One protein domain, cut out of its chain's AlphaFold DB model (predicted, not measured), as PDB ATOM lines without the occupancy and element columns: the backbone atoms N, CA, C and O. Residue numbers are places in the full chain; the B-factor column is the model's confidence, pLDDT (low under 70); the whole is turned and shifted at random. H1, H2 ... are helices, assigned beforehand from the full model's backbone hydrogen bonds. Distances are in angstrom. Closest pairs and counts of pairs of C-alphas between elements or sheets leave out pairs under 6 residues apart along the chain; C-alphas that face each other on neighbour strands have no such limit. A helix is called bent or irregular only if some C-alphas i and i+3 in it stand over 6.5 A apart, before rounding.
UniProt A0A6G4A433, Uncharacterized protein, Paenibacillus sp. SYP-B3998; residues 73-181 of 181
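What this domain is: This is residues 73 to 181 of the 181 residues of an uncharacterized protein of Paenibacillus sp. SYP-B3998 (UniProt A0A6G4A433). This is a compact cluster of short helices around H3, which runs through the middle: H1 crosses H3 closely, and H7 runs back beside it in the opposite direction. H4 and H5 form a small hairpin, H6 makes a corner leading into H7 at one end, and at the other end residues 87 to 103 swing out in a wide loop from H1 to H2. The printed part has 109 residues with seven named helices, H1 to H7 in order along the chain, and no named strand; its class is all helix. The whole is compact and rounded, with a radius of gyration of the C-alphas of 13.3 A and spans of 36 by 31 by 24 A.

Where its parts are: H1, residues 73 to 86, begins at C-alpha 73 (35.367, 52.813, 43.298) and is 19.9 A long from first to last C-alpha. H2 is residues 104 to 108. H3, residues 115 to 128, is 19.9 A long and begins at C-alpha 115 (36.978, 38.987, 43.578). H4 is residues 137 to 144, H5 residues 148 to 153 and H6 residues 156 to 164. H5 is only just irregular: C-alphas 150 and 153 are 6.7 A apart. H7, residues 166 to 180, is 21.0 A long and ends at C-alpha 180 (33.211, 30.600, 51.580).

How they stand to each other: H1 and H3 touch at a steep tilt of 56 degrees, the same way; their closest C-alphas, of Ala 83 and Gly 123, are 3.8 A apart. Residues 125 to 128 of H3 and 168 to 172 of H7 only just touch, with 3 pairs of C-alphas within 8 A, the closest being Phe 125 and Phe 172 at 7.4 A. H3 and H7 run opposite ways at a shallow tilt of 19 degrees. H4 is close to but not clearly touching H3, with the closest C-alphas, of Met 122 and Phe 140, 6.9 A apart. The hairpin of H4 and H5 touches with C-alphas Glu 139 and Ser 150 closest, 5.4 A apart, at a steep tilt of 39 degrees, opposite ways. H2 touches no helix but is near H4, with the C-alphas of Phe 106 and Leu 141 closest, 7.5 A apart. H6 touches no helix; it is close but not clearly touching H7, about perpendicular at 81 degrees, with the C-alphas of Leu 162 and Ile 169 closest, 7.6 A apart. H1 and H7 are apart. Each O i to N i+4 pair is within hydrogen-bond range in H1, H2, H3, H4, H6 and H7; in H5 it is 0 of 2, with 1 of 3 O i to N i+3 pairs.

The domain as a whole: The farthest C-alphas, of Ile 97 and Asn 164, are 36.6 A apart. The printed part has no cut, and the link from H1 to H2 is long, with 17 residues. The mean pLDDT of the printed part is 87.0; residues 93 to 100 and residue 152 are under 70.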
ATOM      1  N   LYS A  73      36.360  52.625  44.373       91.38
ATOM      2  CA  LYS A  73      35.367  52.813  43.298       91.38
ATOM      3  C   LYS A  73      35.717  52.029  42.036       91.38
ATOM      4  O   LYS A  73      34.836  51.458  41.399       91.38
ATOM      5  N   ARG A  74      36.998  51.995  41.653       90.06
ATOM      6  CA  ARG A  74      37.466  51.195  40.509       90.06
ATOM      7  C   ARG A  74      37.265  49.706  40.765       90.06
ATOM      8  O   ARG A  74      36.829  48.997  39.862       90.06
ATOM      9  N   TYR A  75      37.582  49.246  41.969       91.06
ATOM     10  CA  TYR A  75      37.395  47.861  42.374       91.06
ATOM     11  C   TYR A  75      35.914  47.460  42.373       91.06
ATOM     12  O   TYR A  75      35.536  46.508  41.698       91.06
ATOM     13  N   GLU A  76      35.058  48.249  43.022       92.62
ATOM     14  CA  GLU A  76      33.609  48.039  43.031       92.62
ATOM     15  C   GLU A  76      33.037  48.018  41.608       92.62
ATOM     16  O   GLU A  76      32.224  47.158  41.272       92.62
ATOM     17  N   HIS A  77      33.499  48.920  40.735       92.00
ATOM     18  CA  HIS A  77      33.087  48.927  39.337       92.00
ATOM     19  C   HIS A  77      33.421  47.605  38.634       92.00
ATOM     20  O   HIS A  77      32.565  47.073  37.932       92.00
ATOM     21  N   LYS A  78      34.622  47.044  38.838       90.81
ATOM     22  CA  LYS A  78      34.989  45.732  38.274       90.81
ATOM     23  C   LYS A  78      34.047  44.628  38.759       90.81
ATOM     24  O   LYS A  78      33.559  43.856  37.940       90.81
ATOM     25  N   LEU A  79      33.749  44.577  40.059       93.19
ATOM     26  CA  LEU A  79      32.818  43.587  40.613       93.19
ATOM     27  C   LEU A  79      31.414  43.733  40.023       93.19
ATOM     28  O   LEU A  79      30.801  42.737  39.652       93.19
ATOM     29  N   LYS A  80      30.921  44.967  39.859       93.88
ATOM     30  CA  LYS A  80      29.627  45.221  39.209       93.88
ATOM     31  C   LYS A  80      29.605  44.773  37.753       93.88
ATOM     32  O   LYS A  80      28.575  44.294  37.298       93.88
ATOM     33  N   GLN A  81      30.706  44.908  37.016       92.50
ATOM     34  CA  GLN A  81      30.781  44.394  35.644       92.50
ATOM     35  C   GLN A  81      30.658  42.865  35.613       92.50
ATOM     36  O   GLN A  81      29.877  42.339  34.825       92.50
ATOM     37  N   LEU A  82      31.353  42.159  36.512       91.75
ATOM     38  CA  LEU A  82      31.217  40.704  36.663       91.75
ATOM     39  C   LEU A  82      29.786  40.306  37.041       91.75
ATOM     40  O   LEU A  82      29.212  39.409  36.431       91.75
ATOM     41  N   ALA A  83      29.183  41.025  37.987       94.88
ATOM     42  CA  ALA A  83      27.799  40.803  38.380       94.88
ATOM     43  C   ALA A  83      26.834  41.004  37.202       94.88
ATOM     44  O   ALA A  83      25.922  40.208  37.022       94.88
ATOM     45  N   LYS A  84      27.050  42.016  36.350       94.38
ATOM     46  CA  LYS A  84      26.244  42.237  35.136       94.38
ATOM     47  C   LYS A  84      26.388  41.117  34.104       94.38
ATOM     48  O   LYS A  84      25.404  40.814  33.433       94.38
ATOM     49  N   ILE A  85      27.576  40.524  33.969       92.50
ATOM     50  CA  ILE A  85      27.789  39.353  33.105       92.50
ATOM     51  C   ILE A  85      26.997  38.161  33.648       92.50
ATOM     52  O   ILE A  85      26.212  37.572  32.912       92.50
ATOM     53  N   GLU A  86      27.112  37.866  34.946       94.06
ATOM     54  CA  GLU A  86      26.329  36.806  35.599       94.06
ATOM     55  C   GLU A  86      24.816  37.047  35.462       94.06
ATOM     56  O   GLU A  86      24.046  36.128  35.188       94.06
ATOM     57  N   MET A  87      24.385  38.306  35.587       93.75
ATOM     58  CA  MET A  87      22.991  38.708  35.407       93.75
ATOM     59  C   MET A  87      22.482  38.534  33.965       93.75
ATOM     60  O   MET A  87      21.269  38.581  33.756       93.75
ATOM     61  N   GLY A  88      23.367  38.348  32.980       90.56
ATOM     62  CA  GLY A  88      23.034  38.320  31.553       90.56
ATOM     63  C   GLY A  88      22.771  39.704  30.944       90.56
ATOM     64  O   GLY A  88      22.184  39.797  29.869       90.56
ATOM     65  N   ILE A  89      23.171  40.783  31.628       90.12
ATOM     66  CA  ILE A  89      23.027  42.176  31.165       90.12
ATOM     67  C   ILE A  89      24.153  42.550  30.193       90.12
ATOM     68  O   ILE A  89      23.943  43.342  29.273       90.12
ATOM     69  N   LEU A  90      25.354  42.006  30.402       86.81
ATOM     70  CA  LEU A  90      26.526  42.241  29.560       86.81
ATOM     71  C   LEU A  90      27.040  40.938  28.948       86.81
ATOM     72  O   LEU A  90      27.048  39.900  29.603       86.81
ATOM     73  N   ASP A  91      27.521  41.027  27.707       80.06
ATOM     74  CA  ASP A  91      28.193  39.921  27.023       80.06
ATOM     75  C   ASP A  91      29.564  39.625  27.659       80.06
ATOM     76  O   ASP A  91      30.344  40.537  27.947       80.06
ATOM     77  N   ASP A  92      29.913  38.340  27.755       73.62
ATOM     78  CA  ASP A  92      31.158  37.802  28.338       73.62
ATOM     79  C   ASP A  92      32.427  38.044  27.480       73.62
ATOM     80  O   ASP A  92      33.354  37.244  27.416       73.62
ATOM     81  N   LYS A  93      32.491  39.156  26.743       60.59
ATOM     82  CA  LYS A  93      33.631  39.484  25.862       60.59
ATOM     83  C   LYS A  93      34.765  40.217  26.580       60.59
ATOM     84  O   LYS A  93      35.658  40.750  25.922       60.59
ATOM     85  N   THR A  94      34.723  40.285  27.906       58.03
ATOM     86  CA  THR A  94      35.632  41.126  28.685       58.03
ATOM     87  C   THR A  94      36.635  40.247  29.420       58.03
ATOM     88  O   THR A  94      36.288  39.580  30.389       58.03
ATOM     89  N   GLU A  95      37.892  40.251  28.974       55.03
ATOM     90  CA  GLU A  95      38.985  39.624  29.720       55.03
ATOM     91  C   GLU A  95      39.221  40.408  31.018       55.03
ATOM     92  O   GLU A  95      39.876  41.454  31.036       55.03
ATOM     93  N   PHE A  96      38.671  39.913  32.124       62.41
ATOM     94  CA  PHE A  96      39.046  40.388  33.447       62.41
ATOM     95  C   PHE A  96      40.358  39.729  33.862       62.41
ATOM     96  O   PHE A  96      40.498  38.507  33.848       62.41
ATOM     97  N   ILE A  97      41.333  40.547  34.264       57.78
ATOM     98  CA  ILE A  97      42.516  40.039  34.956       57.78
ATOM     99  C   ILE A  97      42.040  39.547  36.319       57.78
ATOM    100  O   ILE A  97      41.701  40.345  37.193       57.78
ATOM    101  N   TRP A  98      41.970  38.227  36.466       61.03
ATOM    102  CA  TRP A  98      41.537  37.583  37.693       61.03
ATOM    103  C   TRP A  98      42.560  37.822  38.801       61.03
ATOM    104  O   TRP A  98      43.722  37.425  38.703       61.03
ATOM    105  N   GLU A  99      42.122  38.476  39.870       66.25
ATOM    106  CA  GLU A  99      42.885  38.554  41.109       66.25
ATOM    107  C   GLU A  99      42.768  37.195  41.818       66.25
ATOM    108  O   GLU A  99      41.671  36.706  42.094       66.25
ATOM    109  N   PHE A 100      43.909  36.539  42.045       65.69
ATOM    110  CA  PHE A 100      43.960  35.190  42.628       65.69
ATOM    111  C   PHE A 100      43.884  35.189  44.161       65.69
ATOM    112  O   PHE A 100      43.647  34.138  44.768       65.69
ATOM    113  N   GLU A 101      44.094  36.352  44.777       84.38
ATOM    114  CA  GLU A 101      43.984  36.555  46.220       84.38
ATOM    115  C   GLU A 101      42.519  36.704  46.651       84.38
ATOM    116  O   GLU A 101      41.642  37.024  45.849       84.38
ATOM    117  N   TYR A 102      42.249  36.428  47.927       88.44
ATOM    118  CA  TYR A 102      40.917  36.615  48.496       88.44
ATOM    119  C   TYR A 102      40.578  38.097  48.622       88.44
ATOM    120  O   TYR A 102      41.444  38.920  48.922       88.44
ATOM    121  N   ASP A 103      39.297  38.422  48.460       90.12
ATOM    122  CA  ASP A 103      38.787  39.760  48.706       90.12
ATOM    123  C   ASP A 103      39.126  40.199  50.139       90.12
ATOM    124  O   ASP A 103      38.905  39.486  51.126       90.12
ATOM    125  N   ARG A 104      39.697  41.397  50.257       86.50
ATOM    126  CA  ARG A 104      40.199  41.915  51.529       86.50
ATOM    127  C   ARG A 104      39.083  42.195  52.539       86.50
ATOM    128  O   ARG A 104      39.302  41.986  53.728       86.50
ATOM    129  N   LEU A 105      37.924  42.694  52.112       89.38
ATOM    130  CA  LEU A 105      36.825  43.025  53.027       89.38
ATOM    131  C   LEU A 105      36.131  41.758  53.526       89.38
ATOM    132  O   LEU A 105      35.868  41.617  54.717       89.38
ATOM    133  N   PHE A 106      35.890  40.808  52.628       91.56
ATOM    134  CA  PHE A 106      35.239  39.549  52.964       91.56
ATOM    135  C   PHE A 106      36.159  38.643  53.791       91.56
ATOM    136  O   PHE A 106      35.714  38.047  54.772       91.56
ATOM    137  N   SER A 107      37.466  38.622  53.511       92.06
ATOM    138  CA  SER A 107      38.421  37.875  54.345       92.06
ATOM    139  C   SER A 107      38.517  38.405  55.777       92.06
ATOM    140  O   SER A 107      38.713  37.613  56.701       92.06
ATOM    141  N   GLN A 108      38.307  39.707  56.006       89.75
ATOM    142  CA  GLN A 108      38.263  40.292  57.354       89.75
ATOM    143  C   GLN A 108      37.091  39.788  58.202       89.75
ATOM    144  O   GLN A 108      37.201  39.765  59.427       89.75
ATOM    145  N   ILE A 109      35.999  39.355  57.571       90.50
ATOM    146  CA  ILE A 109      34.848  38.734  58.244       90.50
ATOM    147  C   ILE A 109      34.882  37.201  58.176       90.50
ATOM    148  O   ILE A 109      33.888  36.547  58.481       90.50
ATOM    149  N   GLY A 110      36.026  36.621  57.798       91.06
ATOM    150  CA  GLY A 110      36.245  35.175  57.765       91.06
ATOM    151  C   GLY A 110      35.842  34.487  56.460       91.06
ATOM    152  O   GLY A 110      35.907  33.266  56.402       91.06
ATOM    153  N   LEU A 111      35.472  35.230  55.413       93.06
ATOM    154  CA  LEU A 111      35.035  34.663  54.136       93.06
ATOM    155  C   LEU A 111      36.163  34.665  53.097       93.06
ATOM    156  O   LEU A 111      36.692  35.704  52.704       93.06
ATOM    157  N   LYS A 112      36.521  33.477  52.623       93.88
ATOM    158  CA  LYS A 112      37.566  33.205  51.633       93.88
ATOM    159  C   LYS A 112      36.980  33.158  50.226       93.88
ATOM    160  O   LYS A 112      36.912  32.101  49.606       93.88
ATOM    161  N   ILE A 113      36.574  34.317  49.725       93.44
ATOM    162  CA  ILE A 113      36.029  34.479  48.375       93.44
ATOM    163  C   ILE A 113      36.982  35.309  47.519       93.44
ATOM    164  O   ILE A 113      37.517  36.312  47.991       93.44
ATOM    165  N   ARG A 114      37.250  34.897  46.279       92.75
ATOM    166  CA  ARG A 114      38.039  35.712  45.342       92.75
ATOM    167  C   ARG A 114      37.165  36.797  44.710       92.75
ATOM    168  O   ARG A 114      35.965  36.576  44.554       92.75
ATOM    169  N   PRO A 115      37.737  37.922  44.246       91.75
ATOM    170  CA  PRO A 115      36.978  38.987  43.578       91.75
ATOM    171  C   PRO A 115      36.101  38.491  42.417       91.75
ATOM    172  O   PRO A 115      34.968  38.928  42.247       91.75
ATOM    173  N   ALA A 116      36.609  37.520  41.657       90.69
ATOM    174  CA  ALA A 116      35.893  36.831  40.588       90.69
ATOM    175  C   ALA A 116      34.558  36.226  41.043       90.69
ATOM    176  O   ALA A 116      33.491  36.498  40.491       90.69
ATOM    177  N   GLU A 117      34.658  35.394  42.078       93.25
ATOM    178  CA  GLU A 117      33.556  34.651  42.674       93.25
ATOM    179  C   GLU A 117      32.603  35.622  43.361       93.25
ATOM    180  O   GLU A 117      31.397  35.504  43.205       93.25
ATOM    181  N   LEU A 118      33.138  36.640  44.035       94.81
ATOM    182  CA  LEU A 118      32.351  37.680  44.680       94.81
ATOM    183  C   LEU A 118      31.476  38.438  43.679       94.81
ATOM    184  O   LEU A 118      30.285  38.601  43.924       94.81
ATOM    185  N   GLY A 119      32.031  38.847  42.535       94.38
ATOM    186  CA  GLY A 119      31.259  39.484  41.468       94.38
ATOM    187  C   GLY A 119      30.141  38.585  40.929       94.38
ATOM    188  O   GLY A 119      29.009  39.041  40.779       94.38
ATOM    189  N   SER A 120      30.427  37.298  40.701       94.06
ATOM    190  CA  SER A 120      29.416  36.310  40.286       94.06
ATOM    191  C   SER A 120      28.322  36.138  41.348       94.06
ATOM    192  O   SER A 120      27.140  36.256  41.043       94.06
ATOM    193  N   GLU A 121      28.674  35.964  42.622       96.25
ATOM    194  CA  GLU A 121      27.698  35.813  43.709       96.25
ATOM    195  C   GLU A 121      26.838  37.071  43.909       96.25
ATOM    196  O   GLU A 121      25.629  36.961  44.119       96.25
ATOM    197  N   MET A 122      27.413  38.268  43.751       96.06
ATOM    198  CA  MET A 122      26.653  39.523  43.714       96.06
ATOM    199  C   MET A 122      25.630  39.534  42.565       96.06
ATOM    200  O   MET A 122      24.501  39.998  42.744       96.06
ATOM    201  N   GLY A 123      25.998  39.011  41.392       95.75
ATOM    202  CA  GLY A 123      25.108  38.876  40.238       95.75
ATOM    203  C   GLY A 123      23.974  37.878  40.473       95.75
ATOM    204  O   GLY A 123      22.808  38.232  40.292       95.75
ATOM    205  N   LYS A 124      24.288  36.675  40.969       95.44
ATOM    206  CA  LYS A 124      23.295  35.643  41.330       95.44
ATOM    207  C   LYS A 124      22.306  36.154  42.366       95.44
ATOM    208  O   LYS A 124      21.102  35.943  42.228       95.44
ATOM    209  N   PHE A 125      22.806  36.853  43.384       94.94
ATOM    210  CA  PHE A 125      21.956  37.495  44.374       94.94
ATOM    211  C   PHE A 125      21.018  38.504  43.712       94.94
ATOM    212  O   PHE A 125      19.808  38.444  43.897       94.94
ATOM    213  N   SER A 126      21.559  39.393  42.879       93.44
ATOM    214  CA  SER A 126      20.775  40.432  42.205       93.44
ATOM    215  C   SER A 126      19.697  39.848  41.278       93.44
ATOM    216  O   SER A 126      18.595  40.390  41.225       93.44
ATOM    217  N   GLN A 127      19.961  38.714  40.615       93.44
ATOM    218  CA  GLN A 127      18.949  37.962  39.857       93.44
ATOM    219  C   GLN A 127      17.875  37.353  40.760       93.44
ATOM    220  O   GLN A 127      16.691  37.477  40.459       93.44
ATOM    221  N   LEU A 128      18.272  36.712  41.867       91.88
ATOM    222  CA  LEU A 128      17.347  36.103  42.827       91.88
ATOM    223  C   LEU A 128      16.297  37.112  43.302       91.88
ATOM    224  O   LEU A 128      15.117  36.776  43.427       91.88
ATOM    225  N   ILE A 129      16.731  38.354  43.521       89.06
ATOM    226  CA  ILE A 129      15.865  39.436  43.978       89.06
ATOM    227  C   ILE A 129      15.353  40.361  42.861       89.06
ATOM    228  O   ILE A 129      14.830  41.434  43.138       89.06
ATOM    229  N   ASN A 130      15.456  39.946  41.594       88.06
ATOM    230  CA  ASN A 130      14.939  40.664  40.422       88.06
ATOM    231  C   ASN A 130      15.365  42.144  40.333       88.06
ATOM    232  O   ASN A 130      14.555  43.010  39.990       88.06
ATOM    233  N   LEU A 131      16.626  42.457  40.640       88.19
ATOM    234  CA  LEU A 131      17.156  43.800  40.408       88.19
ATOM    235  C   LEU A 131      17.557  43.991  38.948       88.19
ATOM    236  O   LEU A 131      18.099  43.095  38.307       88.19
ATOM    237  N   ASN A 132      17.349  45.209  38.447       86.62
ATOM    238  CA  ASN A 132      17.790  45.610  37.107       86.62
ATOM    239  C   ASN A 132      19.278  45.988  37.062       86.62
ATOM    240  O   ASN A 132      19.857  46.100  35.988       86.62
ATOM    241  N   GLU A 133      19.890  46.208  38.225       89.50
ATOM    242  CA  GLU A 133      21.295  46.564  38.392       89.50
ATOM    243  C   GLU A 133      21.846  45.835  39.625       89.50
ATOM    244  O   GLU A 133      21.114  45.670  40.607       89.50
ATOM    245  N   PRO A 134      23.117  45.398  39.606       92.19
ATOM    246  CA  PRO A 134      23.696  44.712  40.745       92.19
ATOM    247  C   PRO A 134      23.876  45.648  41.940       92.19
ATOM    248  O   PRO A 134      24.222  46.827  41.786       92.19
ATOM    249  N   LEU A 135      23.714  45.093  43.143       89.50
ATOM    250  CA  LEU A 135      24.065  45.792  44.381       89.50
ATOM    251  C   LEU A 135      25.539  46.223  44.384       89.50
ATOM    252  O   LEU A 135      26.391  45.628  43.718       89.50
ATOM    253  N   GLY A 136      25.851  47.275  45.140       90.44
ATOM    254  CA  GLY A 136      27.237  47.608  45.441       90.44
ATOM    255  C   GLY A 136      27.862  46.662  46.455       90.44
ATOM    256  O   GLY A 136      27.198  45.868  47.125       90.44
ATOM    257  N   LEU A 137      29.192  46.717  46.504       92.50
ATOM    258  CA  LEU A 137      29.999  45.834  47.341       92.50
ATOM    259  C   LEU A 137      29.659  46.005  48.827       92.50
ATOM    260  O   LEU A 137      29.596  45.021  49.560       92.50
ATOM    261  N   LEU A 138      29.431  47.246  49.271       91.62
ATOM    262  CA  LEU A 138      29.101  47.528  50.667       91.62
ATOM    263  C   LEU A 138      27.682  47.077  51.005       91.62
ATOM    264  O   LEU A 138      27.492  46.468  52.053       91.62
ATOM    265  N   GLU A 139      26.715  47.294  50.113       91.00
ATOM    266  CA  GLU A 139      25.333  46.852  50.303       91.00
ATOM    267  C   GLU A 139      25.261  45.327  50.387       91.00
ATOM    268  O   GLU A 139      24.614  44.784  51.282       91.00
ATOM    269  N   PHE A 140      25.988  44.629  49.511       92.75
ATOM    270  CA  PHE A 140      26.091  43.176  49.558       92.75
ATOM    271  C   PHE A 140      26.760  42.697  50.854       92.75
ATOM    272  O   PHE A 140      26.211  41.841  51.546       92.75
ATOM    273  N   LEU A 141      27.890  43.298  51.246       91.88
ATOM    274  CA  LEU A 141      28.555  43.002  52.519       91.88
ATOM    275  C   LEU A 141      27.612  43.201  53.714       91.88
ATOM    276  O   LEU A 141      27.564  42.361  54.611       91.88
ATOM    277  N   SER A 142      26.824  44.274  53.707       89.50
ATOM    278  CA  SER A 142      25.855  44.582  54.754       89.50
ATOM    279  C   SER A 142      24.789  43.513  54.925       89.50
ATOM    280  O   SER A 142      24.443  43.202  56.065       89.50
ATOM    281  N   LEU A 143      24.313  42.920  53.828       88.06
ATOM    282  CA  LEU A 143      23.396  41.780  53.877       88.06
ATOM    283  C   LEU A 143      24.072  40.555  54.505       88.06
ATOM    284  O   LEU A 143      23.484  39.894  55.355       88.06
ATOM    285  N   ILE A 144      25.336  40.287  54.166       89.50
ATOM    286  CA  ILE A 144      26.092  39.156  54.725       89.50
ATOM    287  C   ILE A 144      26.353  39.324  56.229       89.50
ATOM    288  O   ILE A 144      26.238  38.357  56.989       89.50
ATOM    289  N   THR A 145      26.712  40.529  56.674       85.94
ATOM    290  CA  THR A 145      27.063  40.805  58.078       85.94
ATOM    291  C   THR A 145      25.873  41.172  58.962       85.94
ATOM    292  O   THR A 145      26.085  41.468  60.133       85.94
ATOM    293  N   ASP A 146      24.652  41.193  58.415       78.56
ATOM    294  CA  ASP A 146      23.447  41.713  59.085       78.56
ATOM    295  C   ASP A 146      23.654  43.137  59.650       78.56
ATOM    296  O   ASP A 146      23.218  43.499  60.743       78.56
ATOM    297  N   ASN A 147      24.388  43.967  58.902       80.06
ATOM    298  CA  ASN A 147      24.693  45.345  59.275       80.06
ATOM    299  C   ASN A 147      23.979  46.292  58.317       80.06
ATOM    300  O   ASN A 147      24.517  46.649  57.274       80.06
ATOM    301  N   ALA A 148      22.788  46.753  58.686       72.94
ATOM    302  CA  ALA A 148      21.938  47.558  57.811       72.94
ATOM    303  C   ALA A 148      22.489  48.960  57.463       72.94
ATOM    304  O   ALA A 148      21.891  49.655  56.643       72.94
ATOM    305  N   SER A 149      23.606  49.400  58.058       71.94
ATOM    306  CA  SER A 149      24.099  50.779  57.914       71.94
ATOM    307  C   SER A 149      24.428  51.196  56.478       71.94
ATOM    308  O   SER A 149      24.244  52.364  56.149       71.94
ATOM    309  N   SER A 150      24.845  50.278  55.600       73.00
ATOM    310  CA  SER A 150      25.102  50.619  54.191       73.00
ATOM    311  C   SER A 150      23.876  50.468  53.274       73.00
ATOM    312  O   SER A 150      23.901  50.937  52.141       73.00
ATOM    313  N   LEU A 151      22.761  49.913  53.771       76.12
ATOM    314  CA  LEU A 151      21.512  49.780  53.003       76.12
ATOM    315  C   LEU A 151      20.740  51.106  52.885       76.12
ATOM    316  O   LEU A 151      19.776  51.189  52.129       76.12
ATOM    317  N   LEU A 152      21.164  52.149  53.611       68.44
ATOM    318  CA  LEU A 152      20.524  53.471  53.642       68.44
ATOM    319  C   LEU A 152      20.473  54.171  52.276       68.44
ATOM    320  O   LEU A 152      19.691  55.102  52.099       68.44
ATOM    321  N   HIS A 153      21.312  53.750  51.330       72.50
ATOM    322  CA  HIS A 153      21.399  54.340  49.995       72.50
ATOM    323  C   HIS A 153      20.564  53.603  48.943       72.50
ATOM    324  O   HIS A 153      20.519  54.040  47.794       72.50
ATOM    325  N   LEU A 154      19.902  52.505  49.315       81.50
ATOM    326  CA  LEU A 154      19.028  51.778  48.403       81.50
ATOM    327  C   LEU A 154      17.716  52.531  48.186       81.50
ATOM    328  O   LEU A 154      17.130  53.085  49.115       81.50
ATOM    329  N   GLU A 155      17.236  52.506  46.946       84.00
ATOM    330  CA  GLU A 155      15.915  53.029  46.609       84.00
ATOM    331  C   GLU A 155      14.817  52.271  47.371       84.00
ATOM    332  O   GLU A 155      14.922  51.066  47.616       84.00
ATOM    333  N   GLU A 156      13.728  52.967  47.705       83.62
ATOM    334  CA  GLU A 156      12.607  52.398  48.467       83.62
ATOM    335  C   GLU A 156      12.058  51.117  47.822       83.62
ATOM    336  O   GLU A 156      11.804  50.130  48.512       83.62
ATOM    337  N   ASN A 157      11.965  51.086  46.489       83.50
ATOM    338  CA  ASN A 157      11.526  49.905  45.746       83.50
ATOM    339  C   ASN A 157      12.445  48.696  45.979       83.50
ATOM    340  O   ASN A 157      11.961  47.591  46.208       83.50
ATOM    341  N   THR A 158      13.764  48.905  45.983       84.06
ATOM    342  CA  THR A 158      14.751  47.854  46.260       84.06
ATOM    343  C   THR A 158      14.615  47.340  47.693       84.06
ATOM    344  O   THR A 158      14.637  46.130  47.918       84.06
ATOM    345  N   LEU A 159      14.402  48.231  48.666       83.31
ATOM    346  CA  LEU A 159      14.169  47.853  50.065       83.31
ATOM    347  C   LEU A 159      12.879  47.039  50.243       83.31
ATOM    348  O   LEU A 159      12.861  46.067  51.002       83.31
ATOM    349  N   ILE A 160      11.807  47.401  49.532       84.38
ATOM    350  CA  ILE A 160      10.547  46.644  49.527       84.38
ATOM    351  C   ILE A 160      10.772  45.241  48.954       84.38
ATOM    352  O   ILE A 160      10.320  44.264  49.552       84.38
ATOM    353  N   THR A 161      11.494  45.124  47.840       84.50
ATOM    354  CA  THR A 161      11.835  43.828  47.236       84.50
ATOM    355  C   THR A 161      12.630  42.950  48.200       84.50
ATOM    356  O   THR A 161      12.222  41.818  48.464       84.50
ATOM    357  N   LEU A 162      13.680  43.500  48.822       84.44
ATOM    358  CA  LEU A 162      14.478  42.800  49.836       84.44
ATOM    359  C   LEU A 162      13.613  42.298  51.000       84.44
ATOM    360  O   LEU A 162      13.739  41.158  51.437       84.44
ATOM    361  N   LYS A 163      12.693  43.132  51.490       85.25
ATOM    362  CA  LYS A 163      11.776  42.751  52.571       85.25
ATOM    363  C   LYS A 163      10.838  41.611  52.162       85.25
ATOM    364  O   LYS A 163      10.568  40.730  52.976       85.25
ATOM    365  N   ASN A 164      10.334  41.633  50.930       87.75
ATOM    366  CA  ASN A 164       9.371  40.647  50.439       87.75
ATOM    367  C   ASN A 164      10.003  39.278  50.147       87.75
ATOM    368  O   ASN A 164       9.292  38.280  50.177       87.75
ATOM    369  N   GLN A 165      11.315  39.228  49.903       88.12
ATOM    370  CA  GLN A 165      12.064  38.007  49.571       88.12
ATOM    371  C   GLN A 165      13.022  37.579  50.692       88.12
ATOM    372  O   GLN A 165      14.064  36.967  50.455       88.12
ATOM    373  N   LYS A 166      12.692  37.929  51.941       87.38
ATOM    374  CA  LYS A 166      13.554  37.686  53.104       87.38
ATOM    375  C   LYS A 166      13.992  36.221  53.226       87.38
ATOM    376  O   LYS A 166      15.155  35.966  53.505       87.38
ATOM    377  N   ASN A 167      13.086  35.268  53.006       89.31
ATOM    378  CA  ASN A 167      13.391  33.843  53.172       89.31
ATOM    379  C   ASN A 167      14.380  33.343  52.109       89.31
ATOM    380  O   ASN A 167      15.283  32.560  52.404       89.31
ATOM    381  N   GLU A 168      14.217  33.795  50.868       90.31
ATOM    382  CA  GLU A 168      15.111  33.493  49.756       90.31
ATOM    383  C   GLU A 168      16.500  34.084  49.997       90.31
ATOM    384  O   GLU A 168      17.506  33.406  49.782       90.31
ATOM    385  N   ILE A 169      16.549  35.320  50.502       90.19
ATOM    386  CA  ILE A 169      17.782  36.014  50.880       90.19
ATOM    387  C   ILE A 169      18.492  35.269  52.010       90.19
ATOM    388  O   ILE A 169      19.673  34.961  51.874       90.19
ATOM    389  N   ASP A 170      17.783  34.921  53.086       91.00
ATOM    390  CA  ASP A 170      18.357  34.199  54.224       91.00
ATOM    391  C   ASP A 170      18.948  32.849  53.753       91.00
ATOM    392  O   ASP A 170      20.099  32.528  54.063       91.00
ATOM    393  N   SER A 171      18.237  32.112  52.885       93.56
ATOM    394  CA  SER A 171      18.739  30.858  52.297       93.56
ATOM    395  C   SER A 171      19.968  31.054  51.401       93.56
ATOM    396  O   SER A 171      20.885  30.227  51.416       93.56
ATOM    397  N   PHE A 172      20.003  32.124  50.603       94.69
ATOM    398  CA  PHE A 172      21.176  32.470  49.802       94.69
ATOM    399  C   PHE A 172      22.383  32.758  50.702       94.69
ATOM    400  O   PHE A 172      23.455  32.195  50.485       94.69
ATOM    401  N   ILE A 173      22.203  33.580  51.739       92.56
ATOM    402  CA  ILE A 173      23.272  33.983  52.661       92.56
ATOM    403  C   ILE A 173      23.845  32.770  53.399       92.56
ATOM    404  O   ILE A 173      25.063  32.666  53.542       92.56
ATOM    405  N   GLU A 174      23.003  31.837  53.844       93.50
ATOM    406  CA  GLU A 174      23.458  30.594  54.477       93.50
ATOM    407  C   GLU A 174      24.337  29.762  53.538       93.50
ATOM    408  O   GLU A 174      25.423  29.331  53.928       93.50
ATOM    409  N   LYS A 175      23.911  29.577  52.281       95.19
ATOM    410  CA  LYS A 175      24.692  28.844  51.269       95.19
ATOM    411  C   LYS A 175      26.002  29.547  50.940       95.19
ATOM    412  O   LYS A 175      27.036  28.889  50.823       95.19
ATOM    413  N   PHE A 176      25.961  30.869  50.818       94.88
ATOM    414  CA  PHE A 176      27.132  31.697  50.572       94.88
ATOM    415  C   PHE A 176      28.152  31.532  51.705       94.88
ATOM    416  O   PHE A 176      29.294  31.144  51.468       94.88
ATOM    417  N   LYS A 177      27.727  31.705  52.962       93.00
ATOM    418  CA  LYS A 177      28.594  31.513  54.135       93.00
ATOM    419  C   LYS A 177      29.122  30.084  54.243       93.00
ATOM    420  O   LYS A 177      30.286  29.909  54.571       93.00
ATOM    421  N   ALA A 178      28.316  29.072  53.931       94.12
ATOM    422  CA  ALA A 178      28.767  27.680  53.936       94.12
ATOM    423  C   ALA A 178      29.813  27.378  52.848       94.12
ATOM    424  O   ALA A 178      30.644  26.493  53.031       94.12
ATOM    425  N   SER A 179      29.770  28.094  51.722       94.62
ATOM    426  CA  SER A 179      30.685  27.879  50.594       94.62
ATOM    427  C   SER A 179      32.027  28.589  50.776       94.62
ATOM    428  O   SER A 179      33.041  28.101  50.281       94.62
ATOM    429  N   PHE A 180      32.037  29.726  51.482       92.56
ATOM    430  CA  PHE A 180      33.211  30.600  51.580       92.56
ATOM    431  C   PHE A 180      33.740  30.815  53.008       92.56
ATOM    432  O   PHE A 180      34.800  31.420  53.149       92.56
ATOM    433  N   GLY A 181      33.031  30.379  54.054       83.75
ATOM    434  CA  GLY A 181      33.427  30.536  55.464       83.75
ATOM    435  C   GLY A 181      34.350  29.462  56.026       83.75
ATOM    436  O   GLY A 181      34.773  28.547  55.284       83.75
TER     437      GLY A 181